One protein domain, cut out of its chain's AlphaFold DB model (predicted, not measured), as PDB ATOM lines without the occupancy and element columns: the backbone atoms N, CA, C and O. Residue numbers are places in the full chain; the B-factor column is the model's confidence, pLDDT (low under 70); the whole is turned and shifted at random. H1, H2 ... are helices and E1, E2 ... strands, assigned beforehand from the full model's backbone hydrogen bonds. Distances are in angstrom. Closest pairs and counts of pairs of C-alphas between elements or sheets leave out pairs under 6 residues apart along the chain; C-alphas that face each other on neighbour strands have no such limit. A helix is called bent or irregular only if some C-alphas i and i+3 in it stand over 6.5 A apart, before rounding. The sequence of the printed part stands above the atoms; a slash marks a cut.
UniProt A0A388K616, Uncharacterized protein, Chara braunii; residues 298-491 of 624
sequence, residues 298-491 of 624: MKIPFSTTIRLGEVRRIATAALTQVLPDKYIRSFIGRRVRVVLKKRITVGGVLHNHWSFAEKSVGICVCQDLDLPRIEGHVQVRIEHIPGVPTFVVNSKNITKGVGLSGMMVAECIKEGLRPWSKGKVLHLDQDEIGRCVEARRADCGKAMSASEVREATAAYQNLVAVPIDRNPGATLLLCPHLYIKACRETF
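Overview. This is residues 298 to 491 of the 624 residues of an uncharacterized protein of Chara braunii (UniProt A0A388K616). Two lobes lie end to end along the longest axis, joined by a narrow waist of three crossing stretches, residues 341 to 346, 394 to 405 and 435 to 451. In one lobe H1 and H7 pack on the small parallel sheet of E1 and E2, with H2, H3 and H8 around them; in the other H10 stands up from the antiparallel sheet E3, E5, E4, the short helices H4, H5 and H6 only graze that sheet, and H9 lies near H4. The printed part has 194 residues, with ten named helices and five named strands in the order E1 H1 H2 H3 E2 H4 H5 E3 H6 H7 H8 H9 E4 E5 H10. The class is mixed, helices and strands, with 95 residues in named elements, under half. The whole is loose, with a radius of gyration of the C-alphas of 22.9 A, and elongated, spanning 73 by 41 by 27 A.

Along the chain. E1, residues 298 to 300, begins at C-alpha (111.507, 167.873, 121.575). H1 is 308 to 317, 14.3 A; H2 319 to 322; H3 326 to 333; E2 337 to 340; H4 347 to 350; H5 354 to 357; E3 377 to 381, 13.5 A; H6 390 to 393. H7, residues 406 to 421, 20.2 A, has a kink of 37 degrees near residue 415 and is irregular, with C-alphas 416 and 419 7.5 A apart. H8 is 430 to 434; H9 452 to 455; E4 464 to 468; E5 471 to 478, 16.4 A, bending by 74 degrees at residue 474. H10, 480 to 490, 15.3 A, ends at C-alpha (131.271, 132.699, 103.030).

Arrangement. E1, H1 H2 H3 and E2 form a strand-helix-strand unit, two parallel neighbour strands with helices between them along the chain; N 300 and O 339 are 2.9 A apart. H7 is the hub: it touches H1 at a steep tilt of 46 degrees, the same way, closest at C-alphas 315 and 413, 6.0 A. Residues 406 to 410 of H7 touch H8, closest at C-alphas 406 and 433, 5.5 A. H2 and H3 only just touch, with 3 pairs of C-alphas within 8 A, closest at 319 and 329, 6.5 A. E4 and E5 are a hairpin, with N 466 and O 476 within hydrogen-bond range at 3.0 A; E3 and E5 are antiparallel neighbours, with N 477 and O 380 within hydrogen-bond range at 2.8 A. H10 stands up from this sheet at 72 degrees and touches H5, closest at C-alphas 357 and 484, 6.4 A. H4, H5 and H6 only graze the sheet; H9 only just touches H4, with 3 pairs of C-alphas within 8 A, closest at 349 and 454, 7.2 A. Every O i to N i+4 pair is within hydrogen-bond range in H1, H3, H8 and H10, and 10 of 12 in H7; H2, H4, H5, H6 and H9 are too short for one.

Size, cuts and confidence. The C-alphas of Lys 326 and Glu 375, the two farthest apart, are 72.9 A apart. The printed part has no cut. The links H5 to E3, H6 to H7 and H8 to H9 are long. Mean pLDDT of the printed part is 90.8; residues 439 to 445 are under 70.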
ATOM      1  N   MET A 298     110.206 167.262 121.849       96.00
ATOM      2  CA  MET A 298     111.507 167.873 121.575       96.00
ATOM      3  C   MET A 298     112.549 166.751 121.468       96.00
ATOM      4  O   MET A 298     112.787 166.048 122.451       96.00
ATOM      5  N   LYS A 299     113.130 166.542 120.281       95.56
ATOM      6  CA  LYS A 299     114.127 165.487 120.015       95.56
ATOM      7  C   LYS A 299     115.545 166.056 120.126       95.56
ATOM      8  O   LYS A 299     116.156 166.367 119.106       95.56
ATOM      9  N   ILE A 300     116.067 166.200 121.341       93.75
ATOM     10  CA  ILE A 300     117.387 166.812 121.580       93.75
ATOM     11  C   ILE A 300     118.502 165.797 121.263       93.75
ATOM     12  O   ILE A 300     118.338 164.622 121.601       93.75
ATOM     13  N   PRO A 301     119.628 166.167 120.621       91.50
ATOM     14  CA  PRO A 301     120.798 165.288 120.528       91.50
ATOM     15  C   PRO A 301     121.271 164.799 121.906       91.50
ATOM     16  O   PRO A 301     121.046 165.465 122.915       91.50
ATOM     17  N   PHE A 302     121.918 163.630 121.965       89.56
ATOM     18  CA  PHE A 302     122.507 163.167 123.222       89.56
ATOM     19  C   PHE A 302     123.694 164.053 123.615       89.56
ATOM     20  O   PHE A 302     124.580 164.299 122.798       89.56
ATOM     21  N   SER A 303     123.702 164.498 124.868       87.88
ATOM     22  CA  SER A 303     124.774 165.257 125.508       87.88
ATOM     23  C   SER A 303     124.694 165.025 127.016       87.88
ATOM     24  O   SER A 303     123.598 164.788 127.535       87.88
ATOM     25  N   THR A 304     125.816 165.092 127.725       85.12
ATOM     26  CA  THR A 304     125.846 165.020 129.197       85.12
ATOM     27  C   THR A 304     125.417 166.325 129.872       85.12
ATOM     28  O   THR A 304     124.969 166.283 131.013       85.12
ATOM     29  N   THR A 305     125.485 167.469 129.181       86.50
ATOM     30  CA  THR A 305     125.258 168.809 129.762       86.50
ATOM     31  C   THR A 305     123.810 169.316 129.676       86.50
ATOM     32  O   THR A 305     123.532 170.444 130.077       86.50
ATOM     33  N   ILE A 306     122.865 168.533 129.139       90.69
ATOM     34  CA  ILE A 306     121.503 169.011 128.836       90.69
ATOM     35  C   ILE A 306     120.507 168.831 129.995       90.69
ATOM     36  O   ILE A 306     120.096 167.723 130.349       90.69
ATOM     37  N   ARG A 307     120.002 169.949 130.525       91.69
ATOM     38  CA  ARG A 307     118.931 169.995 131.530       91.69
ATOM     39  C   ARG A 307     117.561 169.799 130.877       91.69
ATOM     40  O   ARG A 307     116.851 170.748 130.554       91.69
ATOM     41  N   LEU A 308     117.148 168.538 130.726       93.06
ATOM     42  CA  LEU A 308     115.850 168.162 130.132       93.06
ATOM     43  C   LEU A 308     114.628 168.800 130.828       93.06
ATOM     44  O   LEU A 308     113.584 168.964 130.193       93.06
ATOM     45  N   GLY A 309     114.753 169.154 132.113       93.00
ATOM     46  CA  GLY A 309     113.739 169.900 132.868       93.00
ATOM     47  C   GLY A 309     113.515 171.307 132.312       93.00
ATOM     48  O   GLY A 309     112.380 171.654 131.994       93.00
ATOM     49  N   GLU A 310     114.591 172.064 132.084       94.31
ATOM     50  CA  GLU A 310     114.532 173.423 131.531       94.31
ATOM     51  C   GLU A 310     114.018 173.428 130.091       94.31
ATOM     52  O   GLU A 310     113.099 174.178 129.764       94.31
ATOM     53  N   VAL A 311     114.479 172.486 129.260       95.19
ATOM     54  CA  VAL A 311     113.943 172.296 127.899       95.19
ATOM     55  C   VAL A 311     112.428 172.055 127.931       95.19
ATOM     56  O   VAL A 311     111.693 172.565 127.083       95.19
ATOM     57  N   ARG A 312     111.924 171.301 128.922       95.75
ATOM     58  CA  ARG A 312     110.484 171.074 129.110       95.75
ATOM     59  C   ARG A 312     109.770 172.326 129.622       95.75
ATOM     60  O   ARG A 312     108.652 172.576 129.172       95.75
ATOM     61  N   ARG A 313     110.381 173.093 130.531       95.25
ATOM     62  CA  ARG A 313     109.842 174.347 131.080       95.25
ATOM     63  C   ARG A 313     109.645 175.378 129.969       95.25
ATOM     64  O   ARG A 313     108.509 175.779 129.727       95.25
ATOM     65  N   ILE A 314     110.699 175.687 129.213       95.38
ATOM     66  CA  ILE A 314     110.672 176.646 128.096       95.38
ATOM     67  C   ILE A 314     109.701 176.184 127.006       95.38
ATOM     68  O   ILE A 314     108.835 176.949 126.585       95.38
ATOM     69  N   ALA A 315     109.750 174.910 126.599       95.12
ATOM     70  CA  ALA A 315     108.811 174.387 125.605       95.12
ATOM     71  C   ALA A 315     107.344 174.384 126.088       95.12
ATOM     72  O   ALA A 315     106.434 174.358 125.261       95.12
ATOM     73  N   THR A 316     107.096 174.419 127.403       94.75
ATOM     74  CA  THR A 316     105.748 174.567 127.978       94.75
ATOM     75  C   THR A 316     105.329 176.037 128.063       94.75
ATOM     76  O   THR A 316     104.182 176.345 127.749       94.75
ATOM     77  N   ALA A 317     106.242 176.952 128.402       93.38
ATOM     78  CA  ALA A 317     105.996 178.395 128.380       93.38
ATOM     79  C   ALA A 317     105.687 178.894 126.956       93.38
ATOM     80  O   ALA A 317     104.670 179.557 126.735       93.38
ATOM     81  N   ALA A 318     106.486 178.468 125.971       94.12
ATOM     82  CA  ALA A 318     106.331 178.792 124.552       94.12
ATOM     83  C   ALA A 318     104.974 178.359 123.958       94.12
ATOM     84  O   ALA A 318     104.497 178.980 123.007       94.12
ATOM     85  N   LEU A 319     104.289 177.360 124.539       92.81
ATOM     86  CA  LEU A 319     102.918 177.016 124.132       92.81
ATOM     87  C   LEU A 319     101.934 178.180 124.325       92.81
ATOM     88  O   LEU A 319     100.939 178.226 123.610       92.81
ATOM     89  N   THR A 320     102.195 179.136 125.221       91.38
ATOM     90  CA  THR A 320     101.349 180.332 125.401       91.38
ATOM     91  C   THR A 320     101.287 181.207 124.143       91.38
ATOM     92  O   THR A 320     100.232 181.759 123.852       91.38
ATOM     93  N   GLN A 321     102.358 181.269 123.342       90.25
ATOM     94  CA  GLN A 321     102.405 182.061 122.099       90.25
ATOM     95  C   GLN A 321     101.540 181.457 120.970       90.25
ATOM     96  O   GLN A 321     101.148 182.147 120.024       90.25
ATOM     97  N   VAL A 322     101.237 180.155 121.054       89.25
ATOM     98  CA  VAL A 322     100.590 179.377 119.979       89.25
ATOM     99  C   VAL A 322      99.249 178.745 120.372       89.25
ATOM    100  O   VAL A 322      98.454 178.419 119.493       89.25
ATOM    101  N   LEU A 323      98.954 178.611 121.669       91.06
ATOM    102  CA  LEU A 323      97.700 178.085 122.214       91.06
ATOM    103  C   LEU A 323      97.035 179.128 123.136       91.06
ATOM    104  O   LEU A 323      97.322 179.140 124.339       91.06
ATOM    105  N   PRO A 324      96.130 179.982 122.615       86.50
ATOM    106  CA  PRO A 324      95.457 180.989 123.433       86.50
ATOM    107  C   PRO A 324      94.585 180.345 124.521       86.50
ATOM    108  O   PRO A 324      94.657 180.746 125.680       86.50
ATOM    109  N   ASP A 325      93.837 179.289 124.186       93.19
ATOM    110  CA  ASP A 325      92.936 178.604 125.117       93.19
ATOM    111  C   ASP A 325      93.669 177.988 126.328       93.19
ATOM    112  O   ASP A 325      94.517 177.103 126.182       93.19
ATOM    113  N   LYS A 326      93.306 178.439 127.537       93.56
ATOM    114  CA  LYS A 326      93.916 178.059 128.827       93.56
ATOM    115  C   LYS A 326      93.892 176.545 129.077       93.56
ATOM    116  O   LYS A 326      94.893 175.974 129.522       93.56
ATOM    117  N   TYR A 327      92.778 175.883 128.777       92.25
ATOM    118  CA  TYR A 327      92.539 174.478 129.119       92.25
ATOM    119  C   TYR A 327      93.256 173.518 128.172       92.25
ATOM    120  O   TYR A 327      93.922 172.576 128.613       92.25
ATOM    121  N   ILE A 328      93.194 173.793 126.871       92.94
ATOM    122  CA  ILE A 328      93.922 173.071 125.828       92.94
ATOM    123  C   ILE A 328      95.431 173.291 125.999       92.94
ATOM    124  O   ILE A 328      96.187 172.318 125.935       92.94
ATOM    125  N   ARG A 329      95.878 174.521 126.303       94.06
ATOM    126  CA  ARG A 329      97.285 174.827 126.620       94.06
ATOM    127  C   ARG A 329      97.774 174.027 127.826       94.06
ATOM    128  O   ARG A 329      98.771 173.322 127.704       94.06
ATOM    129  N   SER A 330      97.047 174.052 128.946       93.50
ATOM    130  CA  SER A 330      97.366 173.270 130.152       93.50
ATOM    131  C   SER A 330      97.426 171.762 129.865       93.50
ATOM    132  O   SER A 330      98.395 171.080 130.212       93.50
ATOM    133  N   PHE A 331      96.437 171.230 129.139       92.56
ATOM    134  CA  PHE A 331      96.373 169.811 128.787       92.56
ATOM    135  C   PHE A 331      97.512 169.350 127.864       92.56
ATOM    136  O   PHE A 331      98.012 168.231 128.012       92.56
ATOM    137  N   ILE A 332      97.931 170.194 126.919       93.00
ATOM    138  CA  ILE A 332      99.049 169.908 126.012       93.00
ATOM    139  C   ILE A 332     100.394 170.111 126.727       93.00
ATOM    140  O   ILE A 332     101.268 169.255 126.589       93.00
ATOM    141  N   GLY A 333     100.523 171.139 127.572       92.12
ATOM    142  CA  GLY A 333     101.679 171.417 128.433       92.12
ATOM    143  C   GLY A 333     102.013 170.259 129.377       92.12
ATOM    144  O   GLY A 333     103.113 169.703 129.322       92.12
ATOM    145  N   ARG A 334     101.018 169.761 130.133       90.94
ATOM    146  CA  ARG A 334     101.141 168.538 130.962       90.94
ATOM    147  C   ARG A 334     101.633 167.317 130.154       90.94
ATOM    148  O   ARG A 334     102.159 166.368 130.734       90.94
ATOM    149  N   ARG A 335     101.495 167.324 128.819       92.06
ATOM    150  CA  ARG A 335     101.847 166.233 127.890       92.06
ATOM    151  C   ARG A 335     103.081 166.490 127.009       92.06
ATOM    152  O   ARG A 335     103.387 165.613 126.192       92.06
ATOM    153  N   VAL A 336     103.785 167.616 127.175       94.56
ATOM    154  CA  VAL A 336     105.082 167.890 126.526       94.56
ATOM    155  C   VAL A 336     106.081 166.793 126.891       94.56
ATOM    156  O   VAL A 336     106.196 166.401 128.055       94.56
ATOM    157  N   ARG A 337     106.809 166.299 125.888       95.75
ATOM    158  CA  ARG A 337     107.920 165.359 126.036       95.75
ATOM    159  C   ARG A 337     109.212 165.997 125.546       95.75
ATOM    160  O   ARG A 337     109.232 166.616 124.485       95.75
ATOM    161  N   VAL A 338     110.286 165.755 126.281       95.75
ATOM    162  CA  VAL A 338     111.662 165.928 125.813       95.75
ATOM    163  C   VAL A 338     112.257 164.526 125.736       95.75
ATOM    164  O   VAL A 338     112.077 163.733 126.661       95.75
ATOM    165  N   VAL A 339     112.880 164.184 124.613       94.31
ATOM    166  CA  VAL A 339     113.503 162.877 124.380       94.31
ATOM    167  C   VAL A 339     114.886 163.073 123.777       94.31
ATOM    168  O   VAL A 339     115.078 163.926 122.910       94.31
ATOM    169  N   LEU A 340     115.846 162.270 124.226       92.62
ATOM    170  CA  LEU A 340     117.188 162.253 123.657       92.62
ATOM    171  C   LEU A 340     117.191 161.419 122.363       92.62
ATOM    172  O   LEU A 340     116.550 160.367 122.297       92.62
ATOM    173  N   LYS A 341     117.908 161.883 121.333       90.81
ATOM    174  CA  LYS A 341     118.237 161.089 120.133       90.81
ATOM    175  C   LYS A 341     119.097 159.873 120.539       90.81
ATOM    176  O   LYS A 341     119.625 159.820 121.651       90.81
ATOM    177  N   LYS A 342     119.231 158.882 119.642       86.75
ATOM    178  CA  LYS A 342     120.030 157.662 119.877       86.75
ATOM    179  C   LYS A 342     121.431 158.040 120.387       86.75
ATOM    180  O   LYS A 342     122.093 158.882 119.785       86.75
ATOM    181  N   ARG A 343     121.862 157.421 121.490       90.56
ATOM    182  CA  ARG A 343     123.217 157.591 122.035       90.56
ATOM    183  C   ARG A 343     124.235 156.982 121.066       90.56
ATOM    184  O   ARG A 343     123.987 155.902 120.533       90.56
ATOM    185  N   ILE A 344     125.358 157.662 120.856       91.69
ATOM    186  CA  ILE A 344     126.460 157.170 120.020       91.69
ATOM    187  C   ILE A 344     127.396 156.361 120.923       91.69
ATOM    188  O   ILE A 344     127.957 156.904 121.880       91.69
ATOM    189  N   THR A 345     127.528 155.065 120.642       94.88
ATOM    190  CA  THR A 345     128.541 154.210 121.268       94.88
ATOM    191  C   THR A 345     129.840 154.258 120.472       94.88
ATOM    192  O   THR A 345     129.821 154.623 119.299       94.88
ATOM    193  N   VAL A 346     130.952 153.846 121.078       95.56
ATOM    194  CA  VAL A 346     132.255 153.725 120.406       95.56
ATOM    195  C   VAL A 346     132.170 152.834 119.159       95.56
ATOM    196  O   VAL A 346     132.628 153.235 118.096       95.56
ATOM    197  N   GLY A 347     131.483 151.688 119.219       95.44
ATOM    198  CA  GLY A 347     131.229 150.852 118.036       95.44
ATOM    199  C   GLY A 347     130.432 151.574 116.948       95.44
ATOM    200  O   GLY A 347     130.718 151.426 115.770       95.44
ATOM    201  N   GLY A 348     129.502 152.456 117.331       94.31
ATOM    202  CA  GLY A 348     128.795 153.345 116.404       94.31
ATOM    203  C   GLY A 348     129.632 154.504 115.839       94.31
ATOM    204  O   GLY A 348     129.090 155.297 115.073       94.31
ATOM    205  N   VAL A 349     130.906 154.623 116.230       94.62
ATOM    206  CA  VAL A 349     131.912 155.517 115.630       94.62
ATOM    207  C   VAL A 349     132.926 154.719 114.804       94.62
ATOM    208  O   VAL A 349     133.306 155.178 113.732       94.62
ATOM    209  N   LEU A 350     133.349 153.547 115.294       95.50
ATOM    210  CA  LEU A 350     134.410 152.739 114.686       95.50
ATOM    211  C   LEU A 350     133.916 151.754 113.618       95.50
ATOM    212  O   LEU A 350     134.566 151.609 112.589       95.50
ATOM    213  N   HIS A 351     132.818 151.026 113.862       96.06
ATOM    214  CA  HIS A 351     132.468 149.835 113.079       96.06
ATOM    215  C   HIS A 351     132.029 150.191 111.656       96.06
ATOM    216  O   HIS A 351     130.885 150.575 111.418       96.06
ATOM    217  N   ASN A 352     132.939 150.001 110.702       95.62
ATOM    218  CA  ASN A 352     132.774 150.350 109.290       95.62
ATOM    219  C   ASN A 352     132.503 149.129 108.384       95.62
ATOM    220  O   ASN A 352     132.198 149.319 107.213       95.62
ATOM    221  N   HIS A 353     132.558 147.896 108.908       94.88
ATOM    222  CA  HIS A 353     132.440 146.635 108.155       94.88
ATOM    223  C   HIS A 353     131.344 146.571 107.070       94.88
ATOM    224  O   HIS A 353     131.607 146.064 105.980       94.88
ATOM    225  N   TRP A 354     130.156 147.148 107.294       92.50
ATOM    226  CA  TRP A 354     129.107 147.230 106.265       92.50
ATOM    227  C   TRP A 354     129.566 147.949 104.981       92.50
ATOM    228  O   TRP A 354     129.283 147.466 103.892       92.50
ATOM    229  N   SER A 355     130.360 149.024 105.057       91.88
ATOM    230  CA  SER A 355     130.885 149.720 103.862       91.88
ATOM    231  C   SER A 355     132.058 148.997 103.179       91.88
ATOM    232  O   SER A 355     132.629 149.498 102.206       91.88
ATOM    233  N   PHE A 356     132.443 147.822 103.686       93.44
ATOM    234  CA  PHE A 356     133.382 146.906 103.041       93.44
ATOM    235  C   PHE A 356     132.705 145.623 102.548       93.44
ATOM    236  O   PHE A 356     133.146 145.089 101.540       93.44
ATOM    237  N   ALA A 357     131.604 145.177 103.163       91.69
ATOM    238  CA  ALA A 357     130.805 144.056 102.655       91.69
ATOM    239  C   ALA A 357     130.179 144.335 101.268       91.69
ATOM    240  O   ALA A 357     129.945 143.411 100.501       91.69
ATOM    241  N   GLU A 358     129.959 145.610 100.926       84.50
ATOM    242  CA  GLU A 358     129.516 146.075  99.597       84.50
ATOM    243  C   GLU A 358     130.630 146.111  98.526       84.50
ATOM    244  O   GLU A 358     130.341 146.315  97.348       84.50
ATOM    245  N   LYS A 359     131.911 145.963  98.896       87.88
ATOM    246  CA  LYS A 359     133.037 146.172  97.969       87.88
ATOM    247  C   LYS A 359     133.444 144.883  97.267       87.88
ATOM    248  O   LYS A 359     133.797 143.895  97.902       87.88
ATOM    249  N   SER A 360     133.524 144.943  95.939       80.19
ATOM    250  CA  SER A 360     134.010 143.836  95.115       80.19
ATOM    251  C   SER A 360     135.502 143.538  95.312       80.19
ATOM    252  O   SER A 360     135.882 142.372  95.238       80.19
ATOM    253  N   VAL A 361     136.347 144.546  95.572       86.06
ATOM    254  CA  VAL A 361     137.812 144.405  95.686       86.06
ATOM    255  C   VAL A 361     138.328 144.979  97.007       86.06
ATOM    256  O   VAL A 361     138.049 146.126  97.353       86.06
ATOM    257  N   GLY A 362     139.121 144.181  97.729       83.25
ATOM    258  CA  GLY A 362     139.834 144.591  98.939       83.25
ATOM    259  C   GLY A 362     141.319 144.816  98.673       83.25
ATOM    260  O   GLY A 362     142.076 143.853  98.542       83.25
ATOM    261  N   ILE A 363     141.730 146.084  98.618       91.50
ATOM    262  CA  ILE A 363     143.138 146.492  98.520       91.50
ATOM    263  C   ILE A 363     143.804 146.334  99.897       91.50
ATOM    264  O   ILE A 363     143.199 146.636 100.928       91.50
ATOM    265  N   CYS A 364     145.049 145.853  99.924       94.62
ATOM    266  CA  CYS A 364     145.846 145.794 101.145       94.62
ATOM    267  C   CYS A 364     146.316 147.201 101.549       94.62
ATOM    268  O   CYS A 364     146.878 147.921 100.732       94.62
ATOM    269  N   VAL A 365     146.125 147.569 102.818       93.94
ATOM    270  CA  VAL A 365     146.588 148.850 103.404       93.94
ATOM    271  C   VAL A 365     147.532 148.623 104.589       93.94
ATOM    272  O   VAL A 365     147.677 149.468 105.463       93.94
ATOM    273  N   CYS A 366     148.123 147.429 104.670       94.81
ATOM    274  CA  CYS A 366     148.868 146.971 105.842       94.81
ATOM    275  C   CYS A 366     150.367 147.268 105.792       94.81
ATOM    276  O   CYS A 366     151.057 146.859 106.716       94.81
ATOM    277  N   GLN A 367     150.898 147.882 104.734       90.75
ATOM    278  CA  GLN A 367     152.346 148.033 104.559       90.75
ATOM    279  C   GLN A 367     152.980 148.765 105.751       90.75
ATOM    280  O   GLN A 367     153.805 148.183 106.448       90.75
ATOM    281  N   ASP A 368     152.474 149.955 106.066       88.88
ATOM    282  CA  ASP A 368     153.043 150.866 107.072       88.88
ATOM    283  C   ASP A 368     152.468 150.655 108.490       88.88
ATOM    284  O   ASP A 368     152.562 151.529 109.351       88.88
ATOM    285  N   LEU A 369     151.822 149.507 108.738       92.19
ATOM    286  CA  LEU A 369     151.170 149.187 110.012       92.19
ATOM    287  C   LEU A 369     151.924 148.089 110.770       92.19
ATOM    288  O   LEU A 369     151.807 146.902 110.450       92.19
ATOM    289  N   ASP A 370     152.636 148.483 111.824       92.69
ATOM    290  CA  ASP A 370     153.179 147.559 112.821       92.69
ATOM    291  C   ASP A 370     152.053 147.052 113.740       92.69
ATOM    292  O   ASP A 370     151.717 147.642 114.768       92.69
ATOM    293  N   LEU A 371     151.375 145.999 113.281       95.19
ATOM    294  CA  LEU A 371     150.273 145.324 113.960       95.19
ATOM    295  C   LEU A 371     150.318 143.815 113.648       95.19
ATOM    296  O   LEU A 371     150.712 143.448 112.537       95.19
ATOM    297  N   PRO A 372     149.851 142.940 114.564       95.62
ATOM    298  CA  PRO A 372     149.762 141.492 114.356       95.62
ATOM    299  C   PRO A 372     149.058 141.080 113.056       95.62
ATOM    300  O   PRO A 372     148.056 141.680 112.646       95.62
ATOM    301  N   ARG A 373     149.585 140.028 112.413       95.25
ATOM    302  CA  ARG A 373     149.199 139.612 111.057       95.25
ATOM    303  C   ARG A 373     148.842 138.132 110.949       95.25
ATOM    304  O   ARG A 373     149.402 137.291 111.643       95.25
ATOM    305  N   ILE A 374     147.969 137.839 109.993       93.25
ATOM    306  CA  ILE A 374     147.643 136.515 109.460       93.25
ATOM    307  C   ILE A 374     147.729 136.598 107.930       93.25
ATOM    308  O   ILE A 374     147.323 137.606 107.358       93.25
ATOM    309  N   GLU A 375     148.301 135.595 107.255       90.81
ATOM    310  CA  GLU A 375     148.482 135.611 105.784       90.81
ATOM    311  C   GLU A 375     149.158 136.911 105.257       90.81
ATOM    312  O   GLU A 375     148.815 137.426 104.198       90.81
ATOM    313  N   GLY A 376     150.083 137.508 106.026       93.00
ATOM    314  CA  GLY A 376     150.746 138.785 105.690       93.00
ATOM    315  C   GLY A 376     149.903 140.059 105.906       93.00
ATOM    316  O   GLY A 376     150.413 141.177 105.775       93.00
ATOM    317  N   HIS A 377     148.639 139.915 106.300       96.56
ATOM    318  CA  HIS A 377     147.657 140.985 106.471       96.56
ATOM    319  C   HIS A 377     147.275 141.203 107.942       96.56
ATOM    320  O   HIS A 377     147.201 140.259 108.720       96.56
ATOM    321  N   VAL A 378     146.976 142.445 108.338       97.19
ATOM    322  CA  VAL A 378     146.606 142.761 109.733       97.19
ATOM    323  C   VAL A 378     145.305 142.063 110.150       97.19
ATOM    324  O   VAL A 378     144.271 142.227 109.498       97.19
ATOM    325  N   GLN A 379     145.356 141.353 111.279       96.94
ATOM    326  CA  GLN A 379     144.203 140.872 112.044       96.94
ATOM    327  C   GLN A 379     144.540 140.992 113.535       96.94
ATOM    328  O   GLN A 379     145.323 140.211 114.069       96.94
ATOM    329  N   VAL A 380     143.941 141.964 114.224       96.31
ATOM    330  CA  VAL A 380     144.241 142.239 115.637       96.31
ATOM    331  C   VAL A 380     142.997 142.713 116.384       96.31
ATOM    332  O   VAL A 380     142.173 143.457 115.850       96.31
ATOM    333  N   ARG A 381     142.825 142.278 117.637       96.06
ATOM    334  CA  ARG A 381     141.778 142.821 118.514       96.06
ATOM    335  C   ARG A 381     142.202 144.198 119.007       96.06
ATOM    336  O   ARG A 381     143.341 144.360 119.429       96.06
ATOM    337  N   ILE A 382     141.287 145.166 119.031       95.69
ATOM    338  CA  ILE A 382     141.600 146.538 119.474       95.69
ATOM    339  C   ILE A 382     142.134 146.600 120.921       95.69
ATOM    340  O   ILE A 382     142.855 147.525 121.273       95.69
ATOM    341  N   GLU A 383     141.819 145.591 121.741       94.94
ATOM    342  CA  GLU A 383     142.302 145.431 123.119       94.94
ATOM    343  C   GLU A 383     143.777 145.005 123.235       94.94
ATOM    344  O   GLU A 383     144.356 145.122 124.309       94.94
ATOM    345  N   HIS A 384     144.396 144.547 122.140       95.44
ATOM    346  CA  HIS A 384     145.805 144.132 122.086       95.44
ATOM    347  C   HIS A 384     146.729 145.199 121.469       95.44
ATOM    348  O   HIS A 384     147.907 144.926 121.254       95.44
ATOM    349  N   ILE A 385     146.212 146.387 121.138       94.62
ATOM    350  CA  ILE A 385     146.988 147.459 120.500       94.62
ATOM    351  C   ILE A 385     147.499 148.428 121.580       94.62
ATOM    352  O   ILE A 385     146.676 149.065 122.248       94.62
ATOM    353  N   PRO A 386     148.826 148.580 121.766       91.69
ATOM    354  CA  PRO A 386     149.383 149.530 122.724       91.69
ATOM    355  C   PRO A 386     148.913 150.968 122.468       91.69
ATOM    356  O   PRO A 386     148.717 151.384 121.329       91.69
ATOM    357  N   GLY A 387     148.725 151.742 123.537       90.25
ATOM    358  CA  GLY A 387     148.334 153.155 123.459       90.25
ATOM    359  C   GLY A 387     146.852 153.431 123.165       90.25
ATOM    360  O   GLY A 387     146.408 154.555 123.397       90.25
ATOM    361  N   VAL A 388     146.051 152.446 122.736       93.69
ATOM    362  CA  VAL A 388     144.603 152.653 122.552       93.69
ATOM    363  C   VAL A 388     143.923 152.871 123.917       93.69
ATOM    364  O   VAL A 388     144.033 152.014 124.798       93.69
ATOM    365  N   PRO A 389     143.176 153.975 124.131       94.62
ATOM    366  CA  PRO A 389     142.554 154.245 125.424       94.62
ATOM    367  C   PRO A 389     141.534 153.171 125.818       94.62
ATOM    368  O   PRO A 389     140.686 152.780 125.016       94.62
ATOM    369  N   THR A 390     141.512 152.765 127.091       93.25
ATOM    370  CA  THR A 390     140.595 151.729 127.620       93.25
ATOM    371  C   THR A 390     139.111 152.038 127.365       93.25
ATOM    372  O   THR A 390     138.281 151.134 127.269       93.25
ATOM    373  N   PHE A 391     138.752 153.318 127.212       94.56
ATOM    374  CA  PHE A 391     137.402 153.729 126.826       94.56
ATOM    375  C   PHE A 391     137.044 153.338 125.377       94.56
ATOM    376  O   PHE A 391     135.887 153.017 125.110       94.56
ATOM    377  N   VAL A 392     138.014 153.334 124.458       95.19
ATOM    378  CA  VAL A 392     137.844 152.953 123.046       95.19
ATOM    379  C   VAL A 392     137.755 151.428 122.884       95.19
ATOM    380  O   VAL A 392     137.021 150.937 122.031       95.19
ATOM    381  N   VAL A 393     138.444 150.668 123.741       94.88
ATOM    382  CA  VAL A 393     138.496 149.198 123.669       94.88
ATOM    383  C   VAL A 393     137.103 148.544 123.714       94.88
ATOM    384  O   VAL A 393     136.797 147.667 122.906       94.88
ATOM    385  N   ASN A 394     136.226 148.993 124.619       95.56
ATOM    386  CA  ASN A 394     134.859 148.477 124.717       95.56
ATOM    387  C   ASN A 394     133.896 149.277 123.825       95.56
ATOM    388  O   ASN A 394     133.399 150.341 124.198       95.56
ATOM    389  N   SER A 395     133.531 148.702 122.680       95.25
ATOM    390  CA  SER A 395     132.635 149.303 121.684       95.25
ATOM    391  C   SER A 395     131.207 149.605 122.180       95.25
ATOM    392  O   SER A 395     130.491 150.385 121.542       95.25
ATOM    393  N   LYS A 396     130.782 149.063 123.334       95.06
ATOM    394  CA  LYS A 396     129.503 149.416 123.988       95.06
ATOM    395  C   LYS A 396     129.562 150.740 124.755       95.06
ATOM    396  O   LYS A 396     128.502 151.271 125.090       95.06
ATOM    397  N   ASN A 397     130.754 151.270 125.044       94.62
ATOM    398  CA  ASN A 397     130.914 152.515 125.789       94.62
ATOM    399  C   ASN A 397     130.203 153.673 125.079       94.62
ATOM    400  O   ASN A 397     130.250 153.801 123.856       94.62
ATOM    401  N   ILE A 398     129.509 154.506 125.856       93.00
ATOM    402  CA  ILE A 398     128.681 155.610 125.359       93.00
ATOM    403  C   ILE A 398     129.500 156.896 125.411       93.00
ATOM    404  O   ILE A 398     129.921 157.307 126.490       93.00
ATOM    405  N   THR A 399     129.689 157.538 124.258       92.00
ATOM    406  CA  THR A 399     130.415 158.817 124.151       92.00
ATOM    407  C   THR A 399     129.755 159.928 124.981       92.00
ATOM    408  O   THR A 399     128.538 159.893 125.182       92.00
ATOM    409  N   LYS A 400     130.504 160.966 125.403       87.81
ATOM    410  CA  LYS A 400     129.943 162.135 126.138       87.81
ATOM    411  C   LYS A 400     128.892 162.945 125.351       87.81
ATOM    412  O   LYS A 400     128.209 163.804 125.906       87.81
ATOM    413  N   GLY A 401     128.673 162.596 124.082       84.69
ATOM    414  CA  GLY A 401     127.640 163.152 123.217       84.69
ATOM    415  C   GLY A 401     128.137 164.338 122.399       84.69
ATOM    416  O   GLY A 401     129.329 164.461 122.121       84.69
ATOM    417  N   VAL A 402     127.205 165.186 121.975       83.38
ATOM    418  CA  VAL A 402     127.483 166.389 121.181       83.38
ATOM    419  C   VAL A 402     127.539 167.605 122.106       83.38
ATOM    420  O   VAL A 402     126.708 167.731 123.008       83.38
ATOM    421  N   GLY A 403     128.475 168.526 121.868       83.25
ATOM    422  CA  GLY A 403     128.424 169.859 122.472       83.25
ATOM    423  C   GLY A 403     127.198 170.611 121.953       83.25
ATOM    424  O   GLY A 403     127.103 170.883 120.759       83.25
ATOM    425  N   LEU A 404     126.233 170.900 122.827       85.00
ATOM    426  CA  LEU A 404     125.000 171.593 122.451       85.00
ATOM    427  C   LEU A 404     125.153 173.099 122.643       85.00
ATOM    428  O   LEU A 404     125.405 173.556 123.754       85.00
ATOM    429  N   SER A 405     124.931 173.871 121.579       88.69
ATOM    430  CA  SER A 405     124.708 175.312 121.698       88.69
ATOM    431  C   SER A 405     123.248 175.609 122.048       88.69
ATOM    432  O   SER A 405     122.346 174.814 121.757       88.69
ATOM    433  N   GLY A 406     122.993 176.793 122.614       89.44
ATOM    434  CA  GLY A 406     121.631 177.274 122.845       89.44
ATOM    435  C   GLY A 406     120.786 177.268 121.565       89.44
ATOM    436  O   GLY A 406     119.655 176.784 121.568       89.44
ATOM    437  N   MET A 407     121.367 177.673 120.431       89.75
ATOM    438  CA  MET A 407     120.696 177.665 119.124       89.75
ATOM    439  C   MET A 407     120.179 176.273 118.725       89.75
ATOM    440  O   MET A 407     119.039 176.161 118.274       89.75
ATOM    441  N   MET A 408     120.952 175.203 118.954       91.31
ATOM    442  CA  MET A 408     120.515 173.824 118.669       91.31
ATOM    443  C   MET A 408     119.346 173.388 119.564       91.31
ATOM    444  O   MET A 408     118.445 172.672 119.118       91.31
ATOM    445  N   VAL A 409     119.334 173.818 120.830       93.62
ATOM    446  CA  VAL A 409     118.217 173.560 121.755       93.62
ATOM    447  C   VAL A 409     116.975 174.343 121.315       93.62
ATOM    448  O   VAL A 409     115.888 173.767 121.235       93.62
ATOM    449  N   ALA A 410     117.138 175.617 120.950       94.31
ATOM    450  CA  ALA A 410     116.076 176.485 120.447       94.31
ATOM    451  C   ALA A 410     115.429 175.934 119.165       94.31
ATOM    452  O   ALA A 410     114.202 175.897 119.057       94.31
ATOM    453  N   GLU A 411     116.233 175.454 118.214       94.12
ATOM    454  CA  GLU A 411     115.762 174.783 116.998       94.12
ATOM    455  C   GLU A 411     114.972 173.509 117.333       94.12
ATOM    456  O   GLU A 411     113.850 173.329 116.856       94.12
ATOM    457  N   CYS A 412     115.494 172.655 118.221       94.81
ATOM    458  CA  CYS A 412     114.795 171.434 118.626       94.81
ATOM    459  C   CYS A 412     113.465 171.710 119.358       94.81
ATOM    460  O   CYS A 412     112.536 170.901 119.253       94.81
ATOM    461  N   ILE A 413     113.356 172.836 120.078       95.00
ATOM    462  CA  ILE A 413     112.097 173.319 120.665       95.00
ATOM    463  C   ILE A 413     111.144 173.798 119.560       95.00
ATOM    464  O   ILE A 413     109.983 173.382 119.533       95.00
ATOM    465  N   LYS A 414     111.628 174.611 118.610       94.25
ATOM    466  CA  LYS A 414     110.837 175.113 117.472       94.25
ATOM    467  C   LYS A 414     110.272 173.969 116.624       94.25
ATOM    468  O   LYS A 414     109.061 173.925 116.416       94.25
ATOM    469  N   GLU A 415     111.084 172.992 116.225       93.94
ATOM    470  CA  GLU A 415     110.626 171.816 115.467       93.94
ATOM    471  C   GLU A 415     109.658 170.925 116.264       93.94
ATOM    472  O   GLU A 415     108.640 170.467 115.740       93.94
ATOM    473  N   GLY A 416     109.911 170.717 117.560       93.06
ATOM    474  CA  GLY A 416     109.010 169.946 118.421       93.06
ATOM    475  C   GLY A 416     107.658 170.627 118.696       93.06
ATOM    476  O   GLY A 416     106.702 169.931 119.062       93.06
ATOM    477  N   LEU A 417     107.562 171.948 118.486       93.69
ATOM    478  CA  LEU A 417     106.352 172.778 118.606       93.69
ATOM    479  C   LEU A 417     105.716 173.183 117.258       93.69
ATOM    480  O   LEU A 417     104.544 173.568 117.239       93.69
ATOM    481  N   ARG A 418     106.419 173.026 116.128       91.62
ATOM    482  CA  ARG A 418     105.961 173.328 114.753       91.62
ATOM    483  C   ARG A 418     104.532 172.854 114.411       91.62
ATOM    484  O   ARG A 418     103.813 173.607 113.756       91.62
ATOM    485  N   PRO A 419     104.038 171.684 114.879       89.19
ATOM    486  CA  PRO A 419     102.655 171.258 114.630       89.19
ATOM    487  C   PRO A 419     101.564 172.128 115.278       89.19
ATOM    488  O   PRO A 419     100.397 171.979 114.923       89.19
ATOM    489  N   TRP A 420     101.922 172.990 116.234       89.62
ATOM    490  CA  TRP A 420     101.012 173.930 116.898       89.62
ATOM    491  C   TRP A 420     101.271 175.385 116.495       89.62
ATOM    492  O   TRP A 420     100.345 176.185 116.581       89.62
ATOM    493  N   SER A 421     102.472 175.731 116.009       85.88
ATOM    494  CA  SER A 421     102.782 177.110 115.603       85.88
ATOM    495  C   SER A 421     102.067 177.563 114.331       85.88
ATOM    496  O   SER A 421     101.782 178.750 114.198       85.88
ATOM    497  N   LYS A 422     101.756 176.646 113.402       81.88
ATOM    498  CA  LYS A 422     101.110 176.955 112.105       81.88
ATOM    499  C   LYS A 422     101.825 178.064 111.310       81.88
ATOM    500  O   LYS A 422     101.177 178.878 110.665       81.88
ATOM    501  N   GLY A 423     103.155 178.115 111.389       78.94
ATOM    502  CA  GLY A 423     103.966 179.149 110.735       78.94
ATOM    503  C   GLY A 423     104.218 180.407 111.576       78.94
ATOM    504  O   GLY A 423     105.065 181.205 111.192       78.94
ATOM    505  N   LYS A 424     103.584 180.568 112.750       85.44
ATOM    506  CA  LYS A 424     103.980 181.616 113.704       85.44
ATOM    507  C   LYS A 424     105.438 181.434 114.129       85.44
ATOM    508  O   LYS A 424     105.844 180.329 114.504       85.44
ATOM    509  N   VAL A 425     106.190 182.532 114.139       86.00
ATOM    510  CA  VAL A 425     107.524 182.591 114.744       86.00
ATOM    511  C   VAL A 425     107.386 182.399 116.255       86.00
ATOM    512  O   VAL A 425     106.554 183.034 116.898       86.00
ATOM    513  N   LEU A 426     108.189 181.494 116.815       89.75
ATOM    514  CA  LEU A 426     108.314 181.312 118.260       89.75
ATOM    515  C   LEU A 426     109.490 182.145 118.763       89.75
ATOM    516  O   LEU A 426     110.640 181.888 118.390       89.75
ATOM    517  N   HIS A 427     109.186 183.108 119.627       90.25
ATOM    518  CA  HIS A 427     110.183 183.900 120.332       90.25
ATOM    519  C   HIS A 427     110.621 183.104 121.557       90.25
ATOM    520  O   HIS A 427     109.813 182.802 122.435       90.25
ATOM    521  N   LEU A 428     111.887 182.705 121.581       92.06
ATOM    522  CA  LEU A 428     112.494 182.005 122.702       92.06
ATOM    523  C   LEU A 428     113.617 182.894 123.229       92.06
ATOM    524  O   LEU A 428     114.475 183.319 122.456       92.06
ATOM    525  N   ASP A 429     113.559 183.179 124.520       90.06
ATOM    526  CA  ASP A 429     114.554 183.939 125.265       90.06
ATOM    527  C   ASP A 429     115.887 183.164 125.287       90.06
ATOM    528  O   ASP A 429     115.919 181.966 125.588       90.06
ATOM    529  N   GLN A 430     116.977 183.830 124.896       86.56
ATOM    530  CA  GLN A 430     118.285 183.190 124.732       86.56
ATOM    531  C   GLN A 430     118.973 182.907 126.072       86.56
ATOM    532  O   GLN A 430     119.710 181.926 126.167       86.56
ATOM    533  N   ASP A 431     118.680 183.682 127.115       85.88
ATOM    534  CA  ASP A 431     119.233 183.493 128.456       85.88
ATOM    535  C   ASP A 431     118.485 182.368 129.185       85.88
ATOM    536  O   ASP A 431     119.088 181.552 129.884       85.88
ATOM    537  N   GLU A 432     117.170 182.238 128.962       89.31
ATOM    538  CA  GLU A 432     116.407 181.031 129.302       89.31
ATOM    539  C   GLU A 432     116.985 179.792 128.606       89.31
ATOM    540  O   GLU A 432     117.247 178.778 129.258       89.31
ATOM    541  N   ILE A 433     117.212 179.867 127.291       91.12
ATOM    542  CA  ILE A 433     117.811 178.778 126.510       91.12
ATOM    543  C   ILE A 433     119.219 178.439 127.022       91.12
ATOM    544  O   ILE A 433     119.551 177.257 127.117       91.12
ATOM    545  N   GLY A 434     120.022 179.436 127.403       86.25
ATOM    546  CA  GLY A 434     121.338 179.247 128.012       86.25
ATOM    547  C   GLY A 434     121.274 178.332 129.235       86.25
ATOM    548  O   GLY A 434     122.029 177.366 129.321       86.25
ATOM    549  N   ARG A 435     120.280 178.526 130.116       88.19
ATOM    550  CA  ARG A 435     120.073 177.688 131.316       88.19
ATOM    551  C   ARG A 435     119.690 176.229 131.019       88.19
ATOM    552  O   ARG A 435     119.724 175.405 131.936       88.19
ATOM    553  N   CYS A 436     119.371 175.872 129.770       89.50
ATOM    554  CA  CYS A 436     119.190 174.471 129.372       89.50
ATOM    555  C   CYS A 436     120.505 173.692 129.269       89.50
ATOM    556  O   CYS A 436     120.473 172.468 129.396       89.50
ATOM    557  N   VAL A 437     121.634 174.355 129.019       87.50
ATOM    558  CA  VAL A 437     122.944 173.710 128.871       87.50
ATOM    559  C   VAL A 437     123.800 174.083 130.074       87.50
ATOM    560  O   VAL A 437     123.967 175.259 130.382       87.50
ATOM    561  N   GLU A 438     124.349 173.096 130.779       80.12
ATOM    562  CA  GLU A 438     125.288 173.384 131.861       80.12
ATOM    563  C   GLU A 438     126.569 173.999 131.287       80.12
ATOM    564  O   GLU A 438     127.323 173.333 130.572       80.12
ATOM    565  N   ALA A 439     126.825 175.268 131.626       64.38
ATOM    566  CA  ALA A 439     128.159 175.846 131.526       64.38
ATOM    567  C   ALA A 439     129.131 174.923 132.276       64.38
ATOM    568  O   ALA A 439     128.836 174.513 133.399       64.38
ATOM    569  N   ARG A 440     130.230 174.546 131.605       56.56
ATOM    570  CA  ARG A 440     131.134 173.440 131.971       56.56
ATOM    571  C   ARG A 440     131.275 173.244 133.488       56.56
ATOM    572  O   ARG A 440     132.083 173.911 134.131       56.56
ATOM    573  N   ARG A 441     130.610 172.218 134.034       50.72
ATOM    574  CA  ARG A 441     131.230 171.462 135.130       50.72
ATOM    575  C   ARG A 441     132.554 170.922 134.580       50.72
ATOM    576  O   ARG A 441     132.568 170.412 133.458       50.72
ATOM    577  N   ALA A 442     133.648 171.121 135.317       46.50
ATOM    578  CA  ALA A 442     134.984 170.683 134.906       46.50
ATOM    579  C   ALA A 442     134.972 169.188 134.537       46.50
ATOM    580  O   ALA A 442     134.157 168.448 135.084       46.50
ATOM    581  N   ASP A 443     135.821 168.774 133.585       53.88
ATOM    582  CA  ASP A 443     135.658 167.531 132.804       53.88
ATOM    583  C   ASP A 443     135.790 166.252 133.660       53.88
ATOM    584  O   ASP A 443     136.827 165.600 133.733       53.88
ATOM    585  N   CYS A 444     134.711 165.914 134.369       46.44
ATOM    586  CA  CYS A 444     134.657 164.870 135.392       46.44
ATOM    587  C   CYS A 444     134.218 163.504 134.842       46.44
ATOM    588  O   CYS A 444     133.993 162.560 135.603       46.44
ATOM    589  N   GLY A 445     134.039 163.389 133.524       58.59
ATOM    590  CA  GLY A 445     133.655 162.154 132.856       58.59
ATOM    591  C   GLY A 445     134.839 161.506 132.149       58.59
ATOM    592  O   GLY A 445     135.337 162.053 131.173       58.59
ATOM    593  N   LYS A 446     135.197 160.271 132.528       71.88
ATOM    594  CA  LYS A 446     136.142 159.400 131.785       71.88
ATOM    595  C   LYS A 446     135.609 158.947 130.402       71.88
ATOM    596  O   LYS A 446     135.932 157.855 129.944       71.88
ATOM    597  N   ALA A 447     134.714 159.717 129.781       86.06
ATOM    598  CA  ALA A 447     133.948 159.337 128.601       86.06
ATOM    599  C   ALA A 447     134.314 160.217 127.408       86.06
ATOM    600  O   ALA A 447     134.061 161.419 127.418       86.06
ATOM    601  N   MET A 448     134.871 159.611 126.363       91.88
ATOM    602  CA  MET A 448     135.368 160.352 125.205       91.88
ATOM    603  C   MET A 448     134.229 160.842 124.297       91.88
ATOM    604  O   MET A 448     133.125 160.284 124.277       91.88
ATOM    605  N   SER A 449     134.475 161.905 123.540       91.00
ATOM    606  CA  SER A 449     133.590 162.403 122.485       91.00
ATOM    607  C   SER A 449     133.711 161.553 121.213       91.00
ATOM    608  O   SER A 449     134.613 160.733 121.066       91.00
ATOM    609  N   ALA A 450     132.805 161.746 120.252       92.00
ATOM    610  CA  ALA A 450     132.902 161.047 118.970       92.00
ATOM    611  C   ALA A 450     134.078 161.525 118.089       92.00
ATOM    612  O   ALA A 450     134.391 160.839 117.121       92.00
ATOM    613  N   SER A 451     134.700 162.679 118.379       91.88
ATOM    614  CA  SER A 451     135.926 163.118 117.697       91.88
ATOM    615  C   SER A 451     137.156 162.521 118.379       91.88
ATOM    616  O   SER A 451     137.893 161.801 117.718       91.88
ATOM    617  N   GLU A 452     137.255 162.638 119.708       93.69
ATOM    618  CA  GLU A 452     138.311 162.036 120.541       93.69
ATOM    619  C   GLU A 452     138.452 160.521 120.273       93.69
ATOM    620  O   GLU A 452     139.558 159.997 120.185       93.69
ATOM    621  N   VAL A 453     137.333 159.803 120.080       94.88
ATOM    622  CA  VAL A 453     137.336 158.375 119.698       94.88
ATOM    623  C   VAL A 453     137.904 158.134 118.295       94.88
ATOM    624  O   VAL A 453     138.575 157.128 118.101       94.88
ATOM    625  N   ARG A 454     137.654 159.022 117.320       95.00
ATOM    626  CA  ARG A 454     138.239 158.909 115.969       95.00
ATOM    627  C   ARG A 454     139.721 159.251 115.974       95.00
ATOM    628  O   ARG A 454     140.494 158.523 115.366       95.00
ATOM    629  N   GLU A 455     140.096 160.323 116.667       95.00
ATOM    630  CA  GLU A 455     141.475 160.787 116.846       95.00
ATOM    631  C   GLU A 455     142.335 159.664 117.450       95.00
ATOM    632  O   GLU A 455     143.338 159.270 116.857       95.00
ATOM    633  N   ALA A 456     141.861 159.028 118.528       94.00
ATOM    634  CA  ALA A 456     142.502 157.875 119.169       94.00
ATOM    635  C   ALA A 456     142.537 156.579 118.324       94.00
ATOM    636  O   ALA A 456     143.101 155.578 118.763       94.00
ATOM    637  N   THR A 457     141.945 156.571 117.124       94.38
ATOM    638  CA  THR A 457     142.014 155.455 116.160       94.38
ATOM    639  C   THR A 457     142.438 155.895 114.757       94.38
ATOM    640  O   THR A 457     142.311 155.117 113.812       94.38
ATOM    641  N   ALA A 458     142.925 157.130 114.582       94.31
ATOM    642  CA  ALA A 458     143.133 157.729 113.261       94.31
ATOM    643  C   ALA A 458     144.146 156.948 112.406       94.31
ATOM    644  O   ALA A 458     143.919 156.752 111.212       94.31
ATOM    645  N   ALA A 459     145.197 156.405 113.033       92.00
ATOM    646  CA  ALA A 459     146.180 155.522 112.397       92.00
ATOM    647  C   ALA A 459     145.562 154.249 111.778       92.00
ATOM    648  O   ALA A 459     146.132 153.659 110.865       92.00
ATOM    649  N   TYR A 460     144.382 153.831 112.245       93.00
ATOM    650  CA  TYR A 460     143.726 152.584 111.848       93.00
ATOM    651  C   TYR A 460     142.471 152.800 110.988       93.00
ATOM    652  O   TYR A 460     141.797 151.832 110.650       93.00
ATOM    653  N   GLN A 461     142.152 154.042 110.597       89.81
ATOM    654  CA  GLN A 461     140.908 154.380 109.883       89.81
ATOM    655  C   GLN A 461     140.730 153.667 108.526       89.81
ATOM    656  O   GLN A 461     139.605 153.515 108.051       89.81
ATOM    657  N   ASN A 462     141.832 153.212 107.921       91.88
ATOM    658  CA  ASN A 462     141.845 152.468 106.657       91.88
ATOM    659  C   ASN A 462     141.572 150.958 106.838       91.88
ATOM    660  O   ASN A 462     141.280 150.270 105.858       91.88
ATOM    661  N   LEU A 463     141.654 150.435 108.067       96.31
ATOM    662  CA  LEU A 463     141.303 149.051 108.392       96.31
ATOM    663  C   LEU A 463     139.786 148.875 108.529       96.31
ATOM    664  O   LEU A 463     139.028 149.813 108.791       96.31
ATOM    665  N   VAL A 464     139.336 147.629 108.398       97.25
ATOM    666  CA  VAL A 464     137.954 147.241 108.674       97.25
ATOM    667  C   VAL A 464     137.799 146.952 110.160       97.25
ATOM    668  O   VAL A 464     138.411 146.025 110.686       97.25
ATOM    669  N   ALA A 465     136.955 147.728 110.832       97.56
ATOM    670  CA  ALA A 465     136.550 147.518 112.209       97.56
ATOM    671  C   ALA A 465     135.207 146.771 112.248       97.56
ATOM    672  O   ALA A 465     134.174 147.282 111.794       97.56
ATOM    673  N   VAL A 466     135.219 145.564 112.813       97.00
ATOM    674  CA  VAL A 466     134.062 144.658 112.883       97.00
ATOM    675  C   VAL A 466     133.780 144.241 114.340       97.00
ATOM    676  O   VAL A 466     134.725 143.961 115.087       97.00
ATOM    677  N   PRO A 467     132.511 144.210 114.794       96.94
ATOM    678  CA  PRO A 467     132.156 143.634 116.091       96.94
ATOM    679  C   PRO A 467     132.329 142.111 116.074       96.94
ATOM    680  O   PRO A 467     132.124 141.464 115.050       96.94
ATOM    681  N   ILE A 468     132.661 141.519 117.219       95.88
ATOM    682  CA  ILE A 468     132.886 140.070 117.321       95.88
ATOM    683  C   ILE A 468     131.568 139.347 117.672       95.88
ATOM    684  O   ILE A 468     130.813 139.788 118.543       95.88
ATOM    685  N   ASP A 469     131.259 138.234 116.996       94.25
ATOM    686  CA  ASP A 469     130.043 137.443 117.244       94.25
ATOM    687  C   ASP A 469     130.007 136.926 118.687       94.25
ATOM    688  O   ASP A 469     130.988 136.383 119.192       94.25
ATOM    689  N   ARG A 470     128.856 137.093 119.350       89.31
ATOM    690  CA  ARG A 470     128.615 136.856 120.791       89.31
ATOM    691  C   ARG A 470     129.436 137.721 121.761       89.31
ATOM    692  O   ARG A 470     129.002 137.872 122.901       89.31
ATOM    693  N   ASN A 471     130.491 138.397 121.306       92.12
ATOM    694  CA  ASN A 471     131.218 139.426 122.052       92.12
ATOM    695  C   ASN A 471     131.102 140.820 121.387       92.12
ATOM    696  O   ASN A 471     132.101 141.403 120.969       92.12
ATOM    697  N   PRO A 472     129.895 141.429 121.339       82.50
ATOM    698  CA  PRO A 472     129.688 142.767 120.773       82.50
ATOM    699  C   PRO A 472     130.190 143.892 121.703       82.50
ATOM    700  O   PRO A 472     129.614 144.977 121.733       82.50
ATOM    701  N   GLY A 473     131.167 143.599 122.571       92.19
ATOM    702  CA  GLY A 473     131.964 144.578 123.311       92.19
ATOM    703  C   GLY A 473     133.316 144.776 122.630       92.19
ATOM    704  O   GLY A 473     133.689 145.911 122.346       92.19
ATOM    705  N   ALA A 474     133.991 143.679 122.286       95.62
ATOM    706  CA  ALA A 474     135.239 143.700 121.536       95.62
ATOM    707  C   ALA A 474     135.062 144.182 120.081       95.62
ATOM    708  O   ALA A 474     133.992 144.064 119.476       95.62
ATOM    709  N   THR A 475     136.151 144.705 119.515       97.44
ATOM    710  CA  THR A 475     136.277 145.062 118.094       97.44
ATOM    711  C   THR A 475     137.515 144.388 117.523       97.44
ATOM    712  O   THR A 475     138.588 144.457 118.126       97.44
ATOM    713  N   LEU A 476     137.375 143.767 116.356       97.44
ATOM    714  CA  LEU A 476     138.497 143.271 115.568       97.44
ATOM    715  C   LEU A 476     138.826 144.296 114.476       97.44
ATOM    716  O   LEU A 476     137.914 144.782 113.803       97.44
ATOM    717  N   LEU A 477     140.108 144.619 114.314       97.50
ATOM    718  CA  LEU A 477     140.632 145.396 113.193       97.50
ATOM    719  C   LEU A 477     141.264 144.441 112.174       97.50
ATOM    720  O   LEU A 477     142.015 143.532 112.538       97.50
ATOM    721  N   LEU A 478     140.927 144.640 110.903       96.81
ATOM    722  CA  LEU A 478     141.243 143.740 109.796       96.81
ATOM    723  C   LEU A 478     141.745 144.506 108.573       96.81
ATOM    724  O   LEU A 478     141.252 145.586 108.253       96.81
ATOM    725  N   CYS A 479     142.631 143.885 107.804       97.00
ATOM    726  CA  CYS A 479     142.869 144.285 106.422       97.00
ATOM    727  C   CYS A 479     141.562 144.226 105.595       97.00
ATOM    728  O   CYS A 479     140.863 143.207 105.650       97.00
ATOM    729  N   PRO A 480     141.249 145.242 104.762       96.88
ATOM    730  CA  PRO A 480     140.144 145.184 103.802       96.88
ATOM    731  C   PRO A 480     140.183 143.960 102.887       96.88
ATOM    732  O   PRO A 480     139.131 143.407 102.573       96.88
ATOM    733  N   HIS A 481     141.383 143.503 102.510       95.75
ATOM    734  CA  HIS A 481     141.572 142.277 101.739       95.75
ATOM    735  C   HIS A 481     140.985 141.051 102.454       95.75
ATOM    736  O   HIS A 481     140.123 140.378 101.893       95.75
ATOM    737  N   LEU A 482     141.374 140.810 103.716       95.69
ATOM    738  CA  LEU A 482     140.889 139.671 104.509       95.69
ATOM    739  C   LEU A 482     139.369 139.699 104.696       95.69
ATOM    740  O   LEU A 482     138.721 138.665 104.571       95.69
ATOM    741  N   TYR A 483     138.785 140.869 104.979       96.75
ATOM    742  CA  TYR A 483     137.340 140.960 105.205       96.75
ATOM    743  C   TYR A 483     136.530 140.681 103.928       96.75
ATOM    744  O   TYR A 483     135.522 139.980 103.971       96.75
ATOM    745  N   ILE A 484     136.991 141.179 102.777       95.38
ATOM    746  CA  ILE A 484     136.315 140.972 101.486       95.38
ATOM    747  C   ILE A 484     136.546 139.546 100.956       95.38
ATOM    748  O   ILE A 484     135.613 138.949 100.417       95.38
ATOM    749  N   LYS A 485     137.732 138.958 101.187       94.00
ATOM    750  CA  LYS A 485     138.007 137.520 100.999       94.00
ATOM    751  C   LYS A 485     137.007 136.678 101.803       94.00
ATOM    752  O   LYS A 485     136.261 135.903 101.211       94.00
ATOM    753  N   ALA A 486     136.883 136.932 103.107       94.81
ATOM    754  CA  ALA A 486     135.961 136.218 103.988       94.81
ATOM    755  C   ALA A 486     134.480 136.351 103.580       94.81
ATOM    756  O   ALA A 486     133.738 135.368 103.650       94.81
ATOM    757  N   CYS A 487     134.033 137.530 103.127       94.62
ATOM    758  CA  CYS A 487     132.690 137.702 102.556       94.62
ATOM    759  C   CYS A 487     132.481 136.820 101.314       94.62
ATOM    760  O   CYS A 487     131.495 136.085 101.252       94.62
ATOM    761  N   ARG A 488     133.416 136.855 100.353       92.31
ATOM    762  CA  ARG A 488     133.348 136.057  99.115       92.31
ATOM    763  C   ARG A 488     133.346 134.554  99.402       92.31
ATOM    764  O   ARG A 488     132.515 133.841  98.856       92.31
ATOM    765  N   GLU A 489     134.229 134.084 100.278       91.94
ATOM    766  CA  GLU A 489     134.327 132.673 100.684       91.94
ATOM    767  C   GLU A 489     133.074 132.189 101.425       91.94
ATOM    768  O   GLU A 489     132.616 131.070 101.210       91.94
ATOM    769  N   THR A 490     132.480 133.042 102.266       91.94
ATOM    770  CA  THR A 490     131.271 132.699 103.030       91.94
ATOM    771  C   THR A 490     130.009 132.675 102.161       91.94
ATOM    772  O   THR A 490     129.124 131.853 102.405       91.94
ATOM    773  N   PHE A 491     129.909 133.569 101.170       90.81
ATOM    774  CA  PHE A 491     128.722 133.732 100.324       90.81
ATOM    775  C   PHE A 491     128.967 133.291  98.873       90.81
ATOM    776  O   PHE A 491     128.533 132.212  98.489       90.81
TER     777      PHE A 491